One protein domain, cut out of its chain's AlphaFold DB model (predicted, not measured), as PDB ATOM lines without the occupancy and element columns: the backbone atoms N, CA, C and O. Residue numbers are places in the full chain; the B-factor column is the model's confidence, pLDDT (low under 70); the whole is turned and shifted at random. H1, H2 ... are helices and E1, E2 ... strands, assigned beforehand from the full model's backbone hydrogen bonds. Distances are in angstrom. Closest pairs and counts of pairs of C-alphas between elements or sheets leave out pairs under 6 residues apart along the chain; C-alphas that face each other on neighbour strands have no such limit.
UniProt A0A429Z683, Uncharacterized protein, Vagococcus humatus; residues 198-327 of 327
ATOM      1  N   ASP A 198      14.242  10.191  -3.292       87.75
ATOM      2  CA  ASP A 198      13.306  10.597  -4.349       87.75
ATOM      3  C   ASP A 198      12.034   9.727  -4.389       87.75
ATOM      4  O   ASP A 198      11.056  10.085  -5.042       87.75
ATOM      5  N   GLU A 199      12.028   8.589  -3.684       89.00
ATOM      6  CA  GLU A 199      10.868   7.698  -3.547       89.00
ATOM      7  C   GLU A 199       9.951   8.089  -2.376       89.00
ATOM      8  O   GLU A 199       8.832   7.581  -2.266       89.00
ATOM      9  N   LEU A 200      10.400   8.990  -1.494       90.62
ATOM     10  CA  LEU A 200       9.578   9.496  -0.398       90.62
ATOM     11  C   LEU A 200       8.414  10.342  -0.942       90.62
ATOM     12  O   LEU A 200       8.560  11.004  -1.970       90.62
ATOM     13  N   PRO A 201       7.269  10.412  -0.238       94.38
ATOM     14  CA  PRO A 201       6.221  11.369  -0.580       94.38
ATOM     15  C   PRO A 201       6.770  12.802  -0.594       94.38
ATOM     16  O   PRO A 201       7.547  13.162   0.288       94.38
ATOM     17  N   GLU A 202       6.330  13.630  -1.541       93.88
ATOM     18  CA  GLU A 202       6.854  14.991  -1.755       93.88
ATOM     19  C   GLU A 202       6.855  15.842  -0.475       93.88
ATOM     20  O   GLU A 202       7.886  16.392  -0.095       93.88
ATOM     21  N   GLY A 203       5.749  15.847   0.279       93.00
ATOM     22  CA  GLY A 203       5.678  16.547   1.568       93.00
ATOM     23  C   GLY A 203       6.711  16.052   2.590       93.00
ATOM     24  O   GLY A 203       7.251  16.840   3.361       93.00
ATOM     25  N   THR A 204       7.056  14.762   2.560       95.06
ATOM     26  CA  THR A 204       8.105  14.177   3.413       95.06
ATOM     27  C   THR A 204       9.491  14.627   2.964       95.06
ATOM     28  O   THR A 204      10.299  15.013   3.806       95.06
ATOM     29  N   GLN A 205       9.762  14.643   1.654       95.12
ATOM     30  CA  GLN A 205      11.017  15.183   1.115       95.12
ATOM     31  C   GLN A 205      11.206  16.640   1.554       95.12
ATOM     32  O   GLN A 205      12.255  17.001   2.087       95.12
ATOM     33  N   VAL A 206      10.160  17.458   1.410       95.38
ATOM     34  CA  VAL A 206      10.159  18.869   1.814       95.38
ATOM     35  C   VAL A 206      10.358  19.021   3.320       95.38
ATOM     36  O   VAL A 206      11.125  19.884   3.732       95.38
ATOM     37  N   ALA A 207       9.750  18.175   4.152       93.44
ATOM     38  CA  ALA A 207       9.959  18.206   5.600       93.44
ATOM     39  C   ALA A 207      11.420  17.918   5.994       93.44
ATOM     40  O   ALA A 207      11.961  18.594   6.872       93.44
ATOM     41  N   VAL A 208      12.069  16.953   5.333       93.62
ATOM     42  CA  VAL A 208      13.489  16.629   5.560       93.62
ATOM     43  C   VAL A 208      14.387  17.786   5.110       93.62
ATOM     44  O   VAL A 208      15.256  18.221   5.864       93.62
ATOM     45  N   ILE A 209      14.143  18.338   3.915       94.12
ATOM     46  CA  ILE A 209      14.883  19.495   3.382       94.12
ATOM     47  C   ILE A 209      14.708  20.721   4.282       94.12
ATOM     48  O   ILE A 209      15.675  21.409   4.601       94.12
ATOM     49  N   ALA A 210      13.485  20.994   4.725       91.38
ATOM     50  CA  ALA A 210      13.192  22.130   5.580       91.38
ATOM     51  C   ALA A 210      13.896  22.000   6.935       91.38
ATOM     52  O   ALA A 210      14.512  22.959   7.387       91.38
ATOM     53  N   ASN A 211      13.897  20.808   7.543       89.00
ATOM     54  CA  ASN A 211      14.568  20.580   8.824       89.00
ATOM     55  C   ASN A 211      16.101  20.672   8.733       89.00
ATOM     56  O   ASN A 211      16.743  20.898   9.756       89.00
ATOM     57  N   GLN A 212      16.691  20.526   7.539       88.19
ATOM     58  CA  GLN A 212      18.125  20.737   7.317       88.19
ATOM     59  C   GLN A 212      18.532  22.207   7.481       88.19
ATOM     60  O   GLN A 212      19.623  22.485   7.976       88.19
ATOM     61  N   PHE A 213      17.685  23.138   7.044       86.12
ATOM     62  CA  PHE A 213      17.984  24.574   7.079       86.12
ATOM     63  C   PHE A 213      17.288  25.298   8.233       86.12
ATOM     64  O   PHE A 213      17.737  26.357   8.660       86.12
ATOM     65  N   ASP A 214      16.222  24.708   8.769       83.88
ATOM     66  CA  ASP A 214      15.416  25.266   9.841       83.88
ATOM     67  C   ASP A 214      14.958  24.160  10.803       83.88
ATOM     68  O   ASP A 214      13.951  23.474  10.609       83.88
ATOM     69  N   HIS A 215      15.705  24.005  11.896       82.56
ATOM     70  CA  HIS A 215      15.489  22.942  12.878       82.56
ATOM     71  C   HIS A 215      14.211  23.106  13.721       82.56
ATOM     72  O   HIS A 215      13.939  22.264  14.584       82.56
ATOM     73  N   ARG A 216      13.387  24.143  13.495       79.25
ATOM     74  CA  ARG A 216      12.147  24.370  14.262       79.25
ATOM     75  C   ARG A 216      11.165  23.197  14.184       79.25
ATOM     76  O   ARG A 216      10.423  22.982  15.146       79.25
ATOM     77  N   LEU A 217      11.190  22.411  13.103       78.06
ATOM     78  CA  LEU A 217      10.374  21.194  12.959       78.06
ATOM     79  C   LEU A 217      10.728  20.135  14.010       78.06
ATOM     80  O   LEU A 217       9.836  19.505  14.580       78.06
ATOM     81  N   SER A 218      12.020  19.975  14.301       75.62
ATOM     82  CA  SER A 218      12.516  19.050  15.325       75.62
ATOM     83  C   SER A 218      12.407  19.603  16.755       75.62
ATOM     84  O   SER A 218      12.247  18.831  17.699       75.62
ATOM     85  N   MET A 219      12.435  20.930  16.929       72.12
ATOM     86  CA  MET A 219      12.474  21.573  18.249       72.12
ATOM     87  C   MET A 219      11.108  21.733  18.941       72.12
ATOM     88  O   MET A 219      11.047  21.691  20.169       72.12
ATOM     89  N   VAL A 220      10.008  21.940  18.204       65.38
ATOM     90  CA  VAL A 220       8.704  22.306  18.804       65.38
ATOM     91  C   VAL A 220       7.701  21.160  18.730       65.38
ATOM     92  O   VAL A 220       7.031  21.014  17.714       65.38
ATOM     93  N   ASP A 221       7.599  20.348  19.795       66.06
ATOM     94  CA  ASP A 221       6.690  19.179  19.939       66.06
ATOM     95  C   ASP A 221       6.510  18.380  18.629       66.06
ATOM     96  O   ASP A 221       5.415  17.966  18.239       66.06
ATOM     97  N   GLY A 222       7.620  18.243  17.895       58.00
ATOM     98  CA  GLY A 222       7.699  17.624  16.580       58.00
ATOM     99  C   GLY A 222       6.717  18.160  15.524       58.00
ATOM    100  O   GLY A 222       6.118  17.377  14.784       58.00
ATOM    101  N   GLY A 223       6.536  19.478  15.470       60.66
ATOM    102  CA  GLY A 223       5.828  20.189  14.407       60.66
ATOM    103  C   GLY A 223       4.328  20.402  14.627       60.66
ATOM    104  O   GLY A 223       3.689  21.004  13.774       60.66
ATOM    105  N   LYS A 224       3.740  19.987  15.760       64.50
ATOM    106  CA  LYS A 224       2.274  20.050  15.994       64.50
ATOM    107  C   LYS A 224       1.639  21.450  15.947       64.50
ATOM    108  O   LYS A 224       0.417  21.567  15.976       64.50
ATOM    109  N   SER A 225       2.433  22.513  15.918       68.69
ATOM    110  CA  SER A 225       1.954  23.901  15.808       68.69
ATOM    111  C   SER A 225       2.747  24.707  14.777       68.69
ATOM    112  O   SER A 225       2.834  25.934  14.871       68.69
ATOM    113  N   MET A 226       3.356  23.998  13.827       76.50
ATOM    114  CA  MET A 226       4.114  24.556  12.717       76.50
ATOM    115  C   MET A 226       3.344  24.309  11.428       76.50
ATOM    116  O   MET A 226       2.939  23.181  11.160       76.50
ATOM    117  N   TYR A 227       3.185  25.351  10.623       85.56
ATOM    118  CA  TYR A 227       2.738  25.213   9.242       85.56
ATOM    119  C   TYR A 227       3.967  25.267   8.340       85.56
ATOM    120  O   TYR A 227       4.740  26.227   8.414       85.56
ATOM    121  N   LEU A 228       4.167  24.226   7.534       90.69
ATOM    122  CA  LEU A 228       5.190  24.195   6.495       90.69
ATOM    123  C   LEU A 228       4.484  24.284   5.149       90.69
ATOM    124  O   LEU A 228       3.765  23.367   4.752       90.69
ATOM    125  N   TRP A 229       4.702  25.403   4.475       93.44
ATOM    126  CA  TRP A 229       4.170  25.663   3.148       93.44
ATOM    127  C   TRP A 229       5.301  25.696   2.135       93.44
ATOM    128  O   TRP A 229       6.389  26.192   2.450       93.44
ATOM    129  N   TYR A 230       5.041  25.220   0.921       95.25
ATOM    130  CA  TYR A 230       6.049  25.202  -0.132       95.25
ATOM    131  C   TYR A 230       5.472  25.323  -1.544       95.25
ATOM    132  O   TYR A 230       4.283  25.095  -1.765       95.25
ATOM    133  N   ASP A 231       6.350  25.653  -2.488       93.81
ATOM    134  CA  ASP A 231       6.122  25.531  -3.925       93.81
ATOM    135  C   ASP A 231       7.407  25.041  -4.616       93.81
ATOM    136  O   ASP A 231       8.511  25.471  -4.256       93.81
ATOM    137  N   ILE A 232       7.266  24.141  -5.595       90.94
ATOM    138  CA  ILE A 232       8.378  23.613  -6.402       90.94
ATOM    139  C   ILE A 232       8.179  24.034  -7.855       90.94
ATOM    140  O   ILE A 232       7.235  23.613  -8.523       90.94
ATOM    141  N   GLN A 233       9.124  24.814  -8.379       83.62
ATOM    142  CA  GLN A 233       9.152  25.241  -9.775       83.62
ATOM    143  C   GLN A 233      10.455  24.788 -10.434       83.62
ATOM    144  O   GLN A 233      11.516  25.386 -10.257       83.62
ATOM    145  N   GLY A 234      10.380  23.707 -11.215       86.50
ATOM    146  CA  GLY A 234      11.565  23.106 -11.829       86.50
ATOM    147  C   GLY A 234      12.509  22.541 -10.767       86.50
ATOM    148  O   GLY A 234      12.137  21.619 -10.050       86.50
ATOM    149  N   ASN A 235      13.721  23.088 -10.676       86.88
ATOM    150  CA  ASN A 235      14.725  22.725  -9.672       86.88
ATOM    151  C   ASN A 235      14.757  23.682  -8.469       86.88
ATOM    152  O   ASN A 235      15.697  23.638  -7.680       86.88
ATOM    153  N   VAL A 236      13.770  24.569  -8.334       89.00
ATOM    154  CA  VAL A 236      13.697  25.529  -7.233       89.00
ATOM    155  C   VAL A 236      12.587  25.119  -6.282       89.00
ATOM    156  O   VAL A 236      11.428  25.034  -6.680       89.00
ATOM    157  N   LEU A 237      12.943  24.922  -5.018       93.31
ATOM    158  CA  LEU A 237      12.016  24.789  -3.904       93.31
ATOM    159  C   LEU A 237      12.018  26.097  -3.114       93.31
ATOM    160  O   LEU A 237      13.060  26.519  -2.612       93.31
ATOM    161  N   ILE A 238      10.845  26.704  -2.958       93.19
ATOM    162  CA  ILE A 238      10.632  27.757  -1.966       93.19
ATOM    163  C   ILE A 238       9.794  27.175  -0.841       93.19
ATOM    164  O   ILE A 238       8.732  26.612  -1.096       93.19
ATOM    165  N   PHE A 239      10.234  27.337   0.404       93.19
ATOM    166  CA  PHE A 239       9.427  26.952   1.557       93.19
ATOM    167  C   PHE A 239       9.451  27.999   2.664       93.19
ATOM    168  O   PHE A 239      10.370  28.813   2.779       93.19
ATOM    169  N   ARG A 240       8.424  27.960   3.511       89.94
ATOM    170  CA  ARG A 240       8.288  28.818   4.686       89.94
ATOM    171  C   ARG A 240       7.745  28.014   5.857       89.94
ATOM    172  O   ARG A 240       6.735  27.328   5.722       89.94
ATOM    173  N   ILE A 241       8.385  28.164   7.016       86.50
ATOM    174  CA  ILE A 241       7.907  27.603   8.284       86.50
ATOM    175  C   ILE A 241       7.270  28.713   9.112       86.50
ATOM    176  O   ILE A 241       7.911  29.715   9.456       86.50
ATOM    177  N   HIS A 242       5.997  28.527   9.443       82.38
ATOM    178  CA  HIS A 242       5.212  29.452  10.240       82.38
ATOM    179  C   HIS A 242       4.871  28.835  11.600       82.38
ATOM    180  O   HIS A 242       4.025  27.948  11.702       82.38
ATOM    181  N   SER A 243       5.490  29.345  12.666       71.44
ATOM    182  CA  SER A 243       5.079  29.077  14.048       71.44
ATOM    183  C   SER A 243       3.996  30.074  14.457       71.44
ATOM    184  O   SER A 243       4.143  31.268  14.228       71.44
ATOM    185  N   GLY A 244       2.919  29.639  15.111       58.84
ATOM    186  CA  GLY A 244       1.910  30.562  15.669       58.84
ATOM    187  C   GLY A 244       2.440  31.525  16.753       58.84
ATOM    188  O   GLY A 244       1.681  32.339  17.271       58.84
ATOM    189  N   VAL A 245       3.727  31.435  17.110       54.72
ATOM    190  CA  VAL A 245       4.386  32.203  18.173       54.72
ATOM    191  C   VAL A 245       5.605  32.947  17.606       54.72
ATOM    192  O   VAL A 245       6.604  32.324  17.249       54.72
ATOM    193  N   GLY A 246       5.479  34.275  17.513       50.81
ATOM    194  CA  GLY A 246       6.485  35.315  17.807       50.81
ATOM    195  C   GLY A 246       7.829  35.414  17.070       50.81
ATOM    196  O   GLY A 246       8.468  36.450  17.217       50.81
ATOM    197  N   ASN A 247       8.274  34.425  16.296       55.62
ATOM    198  CA  ASN A 247       9.574  34.474  15.613       55.62
ATOM    199  C   ASN A 247       9.427  34.772  14.120       55.62
ATOM    200  O   ASN A 247       8.411  34.438  13.513       55.62
ATOM    201  N   ALA A 248      10.474  35.359  13.530       64.56
ATOM    202  CA  ALA A 248      10.592  35.591  12.095       64.56
ATOM    203  C   ALA A 248      10.129  34.373  11.271       64.56
ATOM    204  O   ALA A 248      10.351  33.211  11.642       64.56
ATOM    205  N   HIS A 249       9.481  34.643  10.138       77.50
ATOM    206  CA  HIS A 249       8.967  33.618   9.228       77.50
ATOM    207  C   HIS A 249       9.733  33.647   7.903       77.50
ATOM    208  O   HIS A 249       9.159  34.089   6.899       77.50
ATOM    209  N   PRO A 250      11.011  33.233   7.897       82.50
ATOM    210  CA  PRO A 250      11.815  33.262   6.694       82.50
ATOM    211  C   PRO A 250      11.267  32.337   5.605       82.50
ATOM    212  O   PRO A 250      10.814  31.217   5.856       82.50
ATOM    213  N   PHE A 251      11.350  32.846   4.389       87.88
ATOM    214  CA  PHE A 251      11.343  32.104   3.148       87.88
ATOM    215  C   PHE A 251      12.748  31.561   2.915       87.88
ATOM    216  O   PHE A 251      13.733  32.283   3.070       87.88
ATOM    217  N   HIS A 252      12.821  30.302   2.517       90.06
ATOM    218  CA  HIS A 252      14.059  29.649   2.124       90.06
ATOM    219  C   HIS A 252      13.950  29.273   0.656       90.06
ATOM    220  O   HIS A 252      12.968  28.647   0.252       90.06
ATOM    221  N   LYS A 253      14.968  29.635  -0.119       90.50
ATOM    222  CA  LYS A 253      15.129  29.206  -1.503       90.50
ATOM    223  C   LYS A 253      16.196  28.129  -1.572       90.50
ATOM    224  O   LYS A 253      17.364  28.384  -1.282       90.50
ATOM    225  N   VAL A 254      15.790  26.941  -1.991       90.88
ATOM    226  CA  VAL A 254      16.649  25.767  -2.109       90.88
ATOM    227  C   VAL A 254      16.710  25.326  -3.565       90.88
ATOM    228  O   VAL A 254      15.683  25.178  -4.225       90.88
ATOM    229  N   MET A 255      17.924  25.103  -4.054       89.69
ATOM    230  CA  MET A 255      18.182  24.469  -5.340       89.69
ATOM    231  C   MET A 255      18.191  22.952  -5.151       89.69
ATOM    232  O   MET A 255      18.887  22.432  -4.277       89.69
ATOM    233  N   LEU A 256      17.405  22.249  -5.961       85.12
ATOM    234  CA  LEU A 256      17.313  20.795  -5.994       85.12
ATOM    235  C   LEU A 256      18.174  20.266  -7.147       85.12
ATOM    236  O   LEU A 256      17.872  20.503  -8.316       85.12
ATOM    237  N   TYR A 257      19.239  19.543  -6.822       85.38
ATOM    238  CA  TYR A 257      20.094  18.862  -7.791       85.38
ATOM    239  C   TYR A 257      19.748  17.372  -7.863       85.38
ATOM    240  O   TYR A 257      18.929  16.854  -7.098       85.38
ATOM    241  N   GLU A 258      20.360  16.667  -8.814       79.50
ATOM    242  CA  GLU A 258      20.153  15.227  -8.976       79.50
ATOM    243  C   GLU A 258      20.580  14.462  -7.715       79.50
ATOM    244  O   GLU A 258      19.818  13.640  -7.203       79.50
ATOM    245  N   ASP A 259      21.755  14.793  -7.178       79.19
ATOM    246  CA  ASP A 259      22.399  14.119  -6.053       79.19
ATOM    247  C   ASP A 259      22.196  14.836  -4.710       79.19
ATOM    248  O   ASP A 259      22.277  14.192  -3.666       79.19
ATOM    249  N   GLY A 260      21.861  16.129  -4.699       85.94
ATOM    250  CA  GLY A 260      21.805  16.913  -3.464       85.94
ATOM    251  C   GLY A 260      20.883  18.124  -3.489       85.94
ATOM    252  O   GLY A 260      20.089  18.330  -4.403       85.94
ATOM    253  N   ILE A 261      20.995  18.927  -2.437       88.31
ATOM    254  CA  ILE A 261      20.285  20.197  -2.265       88.31
ATOM    255  C   ILE A 261      21.270  21.294  -1.876       88.31
ATOM    256  O   ILE A 261      22.268  21.009  -1.218       88.31
ATOM    257  N   GLU A 262      20.963  22.546  -2.195       88.31
ATOM    258  CA  GLU A 262      21.750  23.705  -1.762       88.31
ATOM    259  C   GLU A 262      20.840  24.866  -1.373       88.31
ATOM    260  O   GLU A 262      19.918  25.220  -2.105       88.31
ATOM    261  N   LEU A 263      21.100  25.479  -0.219       85.50
ATOM    262  CA  LEU A 263      20.412  26.698   0.182       85.50
ATOM    263  C   LEU A 263      20.993  27.880  -0.601       85.50
ATOM    264  O   LEU A 263      22.142  28.257  -0.394       85.50
ATOM    265  N   SER A 264      20.184  28.470  -1.477       83.94
ATOM    266  CA  SER A 264      20.575  29.629  -2.283       83.94
ATOM    267  C   SER A 264      20.330  30.943  -1.553       83.94
ATOM    268  O   SER A 264      21.104  31.877  -1.736       83.94
ATOM    269  N   GLU A 265      19.241  31.052  -0.789       81.69
ATOM    270  CA  GLU A 265      18.851  32.317  -0.164       81.69
ATOM    271  C   GLU A 265      17.907  32.104   1.023       81.69
ATOM    272  O   GLU A 265      17.094  31.175   1.028       81.69
ATOM    273  N   ILE A 266      17.987  33.001   2.008       81.38
ATOM    274  CA  ILE A 266      17.008  33.137   3.087       81.38
ATOM    275  C   ILE A 266      16.510  34.581   3.098       81.38
ATOM    276  O   ILE A 266      17.307  35.513   3.167       81.38
ATOM    277  N   TYR A 267      15.193  34.761   3.094       77.44
ATOM    278  CA  TYR A 267      14.546  36.068   3.155       77.44
ATOM    279  C   TYR A 267      13.501  36.102   4.274       77.44
ATOM    280  O   TYR A 267      12.633  35.239   4.320       77.44
ATOM    281  N   SER A 268      13.507  37.112   5.152       72.06
ATOM    282  CA  SER A 268      12.467  37.282   6.181       72.06
ATOM    283  C   SER A 268      11.700  38.592   6.014       72.06
ATOM    284  O   SER A 268      12.282  39.672   6.017       72.06
ATOM    285  N   ARG A 269      10.365  38.489   5.935       60.28
ATOM    286  CA  ARG A 269       9.449  39.633   5.778       60.28
ATOM    287  C   ARG A 269       9.216  40.421   7.079       60.28
ATOM    288  O   ARG A 269       8.844  41.589   7.018       60.28
ATOM    289  N   VAL A 270       9.350  39.781   8.248       56.88
ATOM    290  CA  VAL A 270       8.985  40.346   9.565       56.88
ATOM    291  C   VAL A 270       9.982  39.889  10.635       56.88
ATOM    292  O   VAL A 270      10.186  38.687  10.798       56.88
ATOM    293  N   GLY A 271      10.551  40.840  11.382       49.62
ATOM    294  CA  GLY A 271      11.455  40.611  12.519       49.62
ATOM    295  C   GLY A 271      12.709  41.486  12.449       49.62
ATOM    296  O   GLY A 271      13.098  41.897  11.357       49.62
ATOM    297  N   ASP A 272      13.321  41.786  13.601       41.12
ATOM    298  CA  ASP A 272      14.672  42.354  13.647       41.12
ATOM    299  C   ASP A 272      15.587  41.476  12.781       41.12
ATOM    300  O   ASP A 272      15.594  40.255  12.934       41.12
ATOM    301  N   HIS A 273      16.371  42.085  11.890       44.31
ATOM    302  CA  HIS A 273      17.413  41.424  11.086       44.31
ATOM    303  C   HIS A 273      18.540  40.804  11.941       44.31
ATOM    304  O   HIS A 273      19.617  40.515  11.425       44.31
ATOM    305  N   GLN A 274      18.320  40.645  13.249       38.72
ATOM    306  CA  GLN A 274      19.262  40.075  14.192       38.72
ATOM    307  C   GLN A 274      19.439  38.589  13.878       38.72
ATOM    308  O   GLN A 274      18.594  37.747  14.169       38.72
ATOM    309  N   ASP A 275      20.580  38.311  13.259       41.56
ATOM    310  CA  ASP A 275      21.348  37.090  13.457       41.56
ATOM    311  C   ASP A 275      20.757  35.787  12.900       41.56
ATOM    312  O   ASP A 275      21.101  34.706  13.379       41.56
ATOM    313  N   TYR A 276      19.998  35.827  11.796       47.41
ATOM    314  CA  TYR A 276      20.219  34.758  10.814       47.41
ATOM    315  C   TYR A 276      21.573  35.058  10.182       47.41
ATOM    316  O   TYR A 276      21.644  35.681   9.126       47.41
ATOM    317  N   GLU A 277      22.659  34.681  10.867       42.69
ATOM    318  CA  GLU A 277      23.937  34.515  10.192       42.69
ATOM    319  C   GLU A 277      23.634  33.660   8.966       42.69
ATOM    320  O   GLU A 277      23.294  32.480   9.075       42.69
ATOM    321  N   THR A 278      23.716  34.274   7.791       48.62
ATOM    322  CA  THR A 278      23.684  33.626   6.487       48.62
ATOM    323  C   THR A 278      24.968  32.821   6.307       48.62
ATOM    324  O   THR A 278      25.659  32.904   5.299       48.62
ATOM    325  N   ASN A 279      25.290  31.979   7.287       43.19
ATOM    326  CA  ASN A 279      26.022  30.758   7.053       43.19
ATOM    327  C   ASN A 279      25.080  29.886   6.229       43.19
ATOM    328  O   ASN A 279      24.383  29.031   6.772       43.19
ATOM    329  N   LEU A 280      25.005  30.177   4.921       56.22
ATOM    330  CA  LEU A 280      24.348  29.339   3.929       56.22
ATOM    331  C   LEU A 280      24.837  27.922   4.201       56.22
ATOM    332  O   LEU A 280      26.016  27.611   4.000       56.22
ATOM    333  N   ALA A 281      23.972  27.109   4.804       59.59
ATOM    334  CA  ALA A 281      24.385  25.797   5.246       59.59
ATOM    335  C   ALA A 281      24.838  25.034   4.003       59.59
ATOM    336  O   ALA A 281      24.141  25.030   2.984       59.59
ATOM    337  N   LYS A 282      26.028  24.431   4.085       64.31
ATOM    338  CA  LYS A 282      26.585  23.650   2.980       64.31
ATOM    339  C   LYS A 282      25.533  22.645   2.529       64.31
ATOM    340  O   LYS A 282      24.960  21.939   3.362       64.31
ATOM    341  N   GLY A 283      25.274  22.627   1.225       70.50
ATOM    342  CA  GLY A 283      24.351  21.686   0.618       70.50
ATOM    343  C   GLY A 283      24.628  20.249   1.061       70.50
ATOM    344  O   GLY A 283      25.782  19.881   1.295       70.50
ATOM    345  N   ARG A 284      23.571  19.446   1.206       82.19
ATOM    346  CA  ARG A 284      23.676  18.034   1.596       82.19
ATOM    347  C   ARG A 284      23.274  17.126   0.455       82.19
ATOM    348  O   ARG A 284      22.384  17.436  -0.333       82.19
ATOM    349  N   GLN A 285      23.930  15.977   0.411       86.56
ATOM    350  CA  GLN A 285      23.622  14.905  -0.522       86.56
ATOM    351  C   GLN A 285      22.315  14.213  -0.108       86.56
ATOM    352  O   GLN A 285      22.070  13.985   1.079       86.56
ATOM    353  N   LYS A 286      21.481  13.817  -1.072       87.38
ATOM    354  CA  LYS A 286      20.209  13.110  -0.847       87.38
ATOM    355  C   LYS A 286      20.390  11.806  -0.075       87.38
ATOM    356  O   LYS A 286      19.512  11.430   0.694       87.38
ATOM    357  N   ALA A 287      21.540  11.142  -0.218       82.81
ATOM    358  CA  ALA A 287      21.907   9.986   0.605       82.81
ATOM    359  C   ALA A 287      21.894  10.314   2.103       82.81
ATOM    360  O   ALA A 287      21.369   9.552   2.912       82.81
ATOM    361  N   GLU A 288      22.446  11.466   2.468       87.44
ATOM    362  CA  GLU A 288      22.514  11.906   3.855       87.44
ATOM    363  C   GLU A 288      21.149  12.352   4.377       87.44
ATOM    364  O   GLU A 288      20.821  12.088   5.534       87.44
ATOM    365  N   LEU A 289      20.346  12.993   3.524       91.38
ATOM    366  CA  LEU A 289      18.965  13.356   3.845       91.38
ATOM    367  C   LEU A 289      18.108  12.107   4.071       91.38
ATOM    368  O   LEU A 289      17.327  12.051   5.015       91.38
ATOM    369  N   TYR A 290      18.284  11.072   3.248       92.44
ATOM    370  CA  TYR A 290      17.577   9.805   3.413       92.44
ATOM    371  C   TYR A 290      18.003   9.057   4.679       92.44
ATOM    372  O   TYR A 290      17.164   8.504   5.386       92.44
ATOM    373  N   ALA A 291      19.296   9.067   5.010       87.38
ATOM    374  CA  ALA A 291      19.775   8.508   6.269       87.38
ATOM    375  C   ALA A 291      19.167   9.238   7.481       87.38
ATOM    376  O   ALA A 291      18.752   8.592   8.445       87.38
ATOM    377  N   ASP A 292      19.059  10.568   7.412       89.25
ATOM    378  CA  ASP A 292      18.408  11.367   8.452       89.25
ATOM    379  C   ASP A 292      16.900  11.085   8.549       89.25
ATOM    380  O   ASP A 292      16.360  10.966   9.652       89.25
ATOM    381  N   TYR A 293      16.238  10.886   7.403       92.69
ATOM    382  CA  TYR A 293      14.853  10.426   7.352       92.69
ATOM    383  C   TYR A 293      14.675   9.111   8.110       92.69
ATOM    384  O   TYR A 293      13.836   9.035   9.002       92.69
ATOM    385  N   LEU A 294      15.485   8.094   7.809       91.06
ATOM    386  CA  LEU A 294      15.385   6.787   8.462       91.06
ATOM    387  C   LEU A 294      15.621   6.875   9.977       91.06
ATOM    388  O   LEU A 294      14.953   6.183  10.744       91.06
ATOM    389  N   ALA A 295      16.531   7.747  10.420       89.75
ATOM    390  CA  ALA A 295      16.794   7.966  11.840       89.75
ATOM    391  C   ALA A 295      15.618   8.639  12.576       89.75
ATOM    392  O   ALA A 295      15.429   8.405  13.770       89.75
ATOM    393  N   ASN A 296      14.812   9.441  11.873       89.06
ATOM    394  CA  ASN A 296      13.740  10.260  12.445       89.06
ATOM    395  C   ASN A 296      12.379  10.036  11.758       89.06
ATOM    396  O   ASN A 296      11.539  10.937  11.713       89.06
ATOM    397  N   GLN A 297      12.137   8.831  11.240       90.50
ATOM    398  CA  GLN A 297      11.032   8.535  10.320       90.50
ATOM    399  C   GLN A 297       9.666   9.003  10.837       90.50
ATOM    400  O   GLN A 297       8.929   9.690  10.137       90.50
ATOM    401  N   GLN A 298       9.347   8.717  12.101       89.94
ATOM    402  CA  GLN A 298       8.058   9.088  12.694       89.94
ATOM    403  C   GLN A 298       7.819  10.610  12.724       89.94
ATOM    404  O   GLN A 298       6.679  11.059  12.597       89.94
ATOM    405  N   LEU A 299       8.875  11.405  12.922       87.69
ATOM    406  CA  LEU A 299       8.786  12.864  12.878       87.69
ATOM    407  C   LEU A 299       8.448  13.315  11.458       87.69
ATOM    408  O   LEU A 299       7.490  14.064  11.272       87.69
ATOM    409  N   TYR A 300       9.216  12.842  10.479       91.44
ATOM    410  CA  TYR A 300       9.088  13.271   9.092       91.44
ATOM    411  C   TYR A 300       7.816  12.771   8.419       91.44
ATOM    412  O   TYR A 300       7.203  13.545   7.702       91.44
ATOM    413  N   ASP A 301       7.354  11.554   8.704       89.81
ATOM    414  CA  ASP A 301       6.078  11.054   8.182       89.81
ATOM    415  C   ASP A 301       4.904  11.900   8.703       89.81
ATOM    416  O   ASP A 301       3.984  12.250   7.963       89.81
ATOM    417  N   ARG A 302       4.943  12.287   9.988       87.50
ATOM    418  CA  ARG A 302       3.910  13.141  10.590       87.50
ATOM    419  C   ARG A 302       3.944  14.557  10.026       87.50
ATOM    420  O   ARG A 302       2.892  15.084   9.680       87.50
ATOM    421  N   VAL A 303       5.119  15.187   9.996       87.38
ATOM    422  CA  VAL A 303       5.270  16.554   9.473       87.38
ATOM    423  C   VAL A 303       4.951  16.564   7.983       87.38
ATOM    424  O   VAL A 303       4.157  17.391   7.559       87.38
ATOM    425  N   GLY A 304       5.482  15.600   7.230       87.38
ATOM    426  CA  GLY A 304       5.269  15.386   5.799       87.38
ATOM    427  C   GLY A 304       3.798  15.309   5.405       87.38
ATOM    428  O   GLY A 304       3.406  15.883   4.393       87.38
ATOM    429  N   ALA A 305       2.965  14.674   6.234       86.31
ATOM    430  CA  ALA A 305       1.517  14.610   6.036       86.31
ATOM    431  C   ALA A 305       0.780  15.941   6.296       86.31
ATOM    432  O   ALA A 305      -0.361  16.093   5.865       86.31
ATOM    433  N   ALA A 306       1.404  16.878   7.014       86.00
ATOM    434  CA  ALA A 306       0.869  18.205   7.326       86.00
ATOM    435  C   ALA A 306       1.497  19.324   6.474       86.00
ATOM    436  O   ALA A 306       1.136  20.488   6.640       86.00
ATOM    437  N   VAL A 307       2.444  18.989   5.590       90.31
ATOM    438  CA  VAL A 307       3.030  19.937   4.641       90.31
ATOM    439  C   VAL A 307       2.005  20.276   3.567       90.31
ATOM    440  O   VAL A 307       1.403  19.393   2.959       90.31
ATOM    441  N   GLU A 308       1.842  21.565   3.302       92.31
ATOM    442  CA  GLU A 308       0.850  22.082   2.365       92.31
ATOM    443  C   GLU A 308       1.533  22.748   1.165       92.31
ATOM    444  O   GLU A 308       2.422  23.589   1.315       92.31
ATOM    445  N   VAL A 309       1.096  22.395  -0.044       91.62
ATOM    446  CA  VAL A 309       1.479  23.128  -1.256       91.62
ATOM    447  C   VAL A 309       0.749  24.469  -1.247       91.62
ATOM    448  O   VAL A 309      -0.475  24.503  -1.123       91.62
ATOM    449  N   LEU A 310       1.488  25.564  -1.406       90.88
ATOM    450  CA  LEU A 310       0.943  26.917  -1.476       90.88
ATOM    451  C   LEU A 310       1.570  27.646  -2.675       90.88
ATOM    452  O   LEU A 310       2.612  28.277  -2.511       90.88
ATOM    453  N   PRO A 311       0.967  27.579  -3.877       85.50
ATOM    454  CA  PRO A 311       1.552  28.147  -5.098       85.50
ATOM    455  C   PRO A 311       1.882  29.644  -4.990       85.50
ATOM    456  O   PRO A 311       2.828  30.142  -5.597       85.50
ATOM    457  N   GLU A 312       1.130  30.382  -4.173       86.50
ATOM    458  CA  GLU A 312       1.335  31.809  -3.941       86.50
ATOM    459  C   GLU A 312       2.634  32.115  -3.177       86.50
ATOM    460  O   GLU A 312       3.046  33.276  -3.134       86.50
ATOM    461  N   ILE A 313       3.304  31.121  -2.578       85.31
ATOM    462  CA  ILE A 313       4.571  31.337  -1.863       85.31
ATOM    463  C   ILE A 313       5.654  31.894  -2.767       85.31
ATOM    464  O   ILE A 313       6.420  32.750  -2.329       85.31
ATOM    465  N   PHE A 314       5.709  31.445  -4.017       84.31
ATOM    466  CA  PHE A 314       6.725  31.908  -4.948       84.31
ATOM    467  C   PHE A 314       6.551  33.402  -5.241       84.31
ATOM    468  O   PHE A 314       7.506  34.174  -5.173       84.31
ATOM    469  N   SER A 315       5.306  33.835  -5.476       82.81
ATOM    470  CA  SER A 315       4.961  35.248  -5.646       82.81
ATOM    471  C   SER A 315       5.244  36.061  -4.380       82.81
ATOM    472  O   SER A 315       5.851  37.123  -4.471       82.81
ATOM    473  N   GLN A 316       4.894  35.540  -3.197       84.56
ATOM    474  CA  GLN A 316       5.183  36.202  -1.916       84.56
ATOM    475  C   GLN A 316       6.686  36.369  -1.658       84.56
ATOM    476  O   GLN A 316       7.095  37.377  -1.081       84.56
ATOM    477  N   TYR A 317       7.500  35.392  -2.066       84.19
ATOM    478  CA  TYR A 317       8.953  35.467  -1.978       84.19
ATOM    479  C   TYR A 317       9.508  36.545  -2.922       84.19
ATOM    480  O   TYR A 317      10.221  37.423  -2.446       84.19
ATOM    481  N   ILE A 318       9.110  36.557  -4.204       80.69
ATOM    482  CA  ILE A 318       9.550  37.576  -5.180       80.69
ATOM    483  C   ILE A 318       9.173  38.991  -4.731       80.69
ATOM    484  O   ILE A 318      10.003  39.898  -4.767       80.69
ATOM    485  N   GLU A 319       7.919  39.198  -4.318       78.81
ATOM    486  CA  GLU A 319       7.457  40.500  -3.825       78.81
ATOM    487  C   GLU A 319       8.279  40.947  -2.609       78.81
ATOM    488  O   GLU A 319       8.660  42.111  -2.494       78.81
ATOM    489  N   GLY A 320       8.584  40.007  -1.711       72.00
ATOM    490  CA  GLY A 320       9.386  40.262  -0.525       72.00
ATOM    491  C   GLY A 320      10.821  40.688  -0.838       72.00
ATOM    492  O   GLY A 320      11.297  41.679  -0.273       72.00
ATOM    493  N   THR A 321      11.506  39.975  -1.735       72.31
ATOM    494  CA  THR A 321      12.901  40.271  -2.092       72.31
ATOM    495  C   THR A 321      13.018  41.604  -2.835       72.31
ATOM    496  O   THR A 321      13.862  42.422  -2.470       72.31
ATOM    497  N   GLN A 322      12.113  41.902  -3.775       69.81
ATOM    498  CA  GLN A 322      12.094  43.185  -4.502       69.81
ATOM    499  C   GLN A 322      11.935  44.390  -3.565       69.81
ATOM    500  O   GLN A 322      12.677  45.363  -3.666       69.81
ATOM    501  N   MET A 323      11.028  44.310  -2.585       58.25
ATOM    502  CA  MET A 323      10.836  45.380  -1.596       58.25
ATOM    503  C   MET A 323      12.056  45.620  -0.689       58.25
ATOM    504  O   MET A 323      12.131  46.665  -0.040       58.25
ATOM    505  N   SER A 324      12.967  44.648  -0.571       58.16
ATOM    506  CA  SER A 324      14.189  44.788   0.232       58.16
ATOM    507  C   SER A 324      15.348  45.423  -0.534       58.16
ATOM    508  O   SER A 324      16.145  46.117   0.082       58.16
ATOM    509  N   GLU A 325      15.401  45.252  -1.858       58.12
ATOM    510  CA  GLU A 325      16.413  45.874  -2.727       58.12
ATOM    511  C   GLU A 325      16.149  47.373  -2.966       58.12
ATOM    512  O   GLU A 325      17.066  48.121  -3.297       58.12
ATOM    513  N   GLU A 326      14.903  47.828  -2.787       52.31
ATOM    514  CA  GLU A 326      14.503  49.237  -2.933       52.31
ATOM    515  C   GLU A 326      14.744  50.106  -1.676       52.31
ATOM    516  O   GLU A 326      14.490  51.315  -1.719       52.31
ATOM    517  N   LYS A 327      15.204  49.526  -0.559       46.53
ATOM    518  CA  LYS A 327      15.472  50.234   0.710       46.53
ATOM    519  C   LYS A 327      16.950  50.526   0.929       46.53
ATOM    520  O   LYS A 327      17.231  51.628   1.450       46.53
TER     521      LYS A 327
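This is residues 198 to 327 of the 327 residues of an uncharacterized protein of Vagococcus humatus (UniProt A0A429Z683). A twisted sheet of four strands stands in the middle, with the long helix H5 crossing one face and H1 covering part of the other. H4 packs on the side of H1 away from the sheet, with H3 beside this pair, and a long loop, residues 269 to 285, leads from the end of E4 to H3. The printed part has 130 residues with five named helices and four named strands, in the order H1 H2 E1 E2 E3 E4 H3 H4 H5; the sheet's order is E1 E2 E3 E4, antiparallel throughout, and the class is mixed, helices and strands. The whole is compact, with a radius of gyration of the C-alphas of 14.1 A and spans of 44 by 32 by 27 A.

The sheet holds E1, residues 226 to 233, 23.1 A; E2, 236 to 243, 23.2 A; E3, 250 to 256, 18.6 A; and E4, 260 to 268, 24.4 A. E1 begins at C-alpha 226 (4.114, 24.556, 12.717). H1, residues 202 to 213, is 17.1 A long and begins at C-alpha 202 (6.854, 14.991, -1.755). H2 is residues 216 to 219, 4.9 A; H3 is 286 to 295, 14.1 A; H4 is 297 to 304, 10.0 A. H5, residues 312 to 325, is 20.7 A long and ends at C-alpha 325 (16.413, 45.874, -2.727).

E1 to E4 form a meander, each strand the antiparallel neighbour of the one before, and each successive pair is a hairpin. N 229 and O 240 are 3.1 A apart, N 239 and O 252 3.0 A, and N 253 and O 265 2.9 A, within hydrogen-bond range. There are three layers, helices on both faces of the sheet: H5 on one, H1 on the opposite face. H5, at a height over the sheet of 9.4 A, runs across the strands, at 88 degrees to E2 on the local plane; its closest C-alphas to E2 are Phe 314 and Ile 238, 6.4 A. The closest C-alphas of H1 and E2 are Ala 210 and Phe 239, 7.3 A. H1 touches H4, about perpendicular at 76 degrees, with C-alphas of Thr 204 and Gly 304 closest at 3.9 A. H1 touches H3 with residues 208 to 209 alone, about perpendicular at 85 degrees; the C-alphas of Val 208 and Tyr 293 are closest, 6.6 A. H1 and H2 touch only at the corner, with C-alphas of Asn 211 and Leu 217 closest, 5.9 A. H1 and H5 are apart. In H3, H4 and H5 every O i to N i+4 pair is within hydrogen-bond range, in H1 7 of 8; H2 is too short for such a pair.

The C-alphas farthest apart, of Leu 294 and Lys 327, are 44.1 A apart. The printed part has no cut, and the link E4 to H3 is long. Mean pLDDT of the printed part is 79.1; residues 220 to 225, 244 to 248, 269 to 282 and 322 to 327 are under 70.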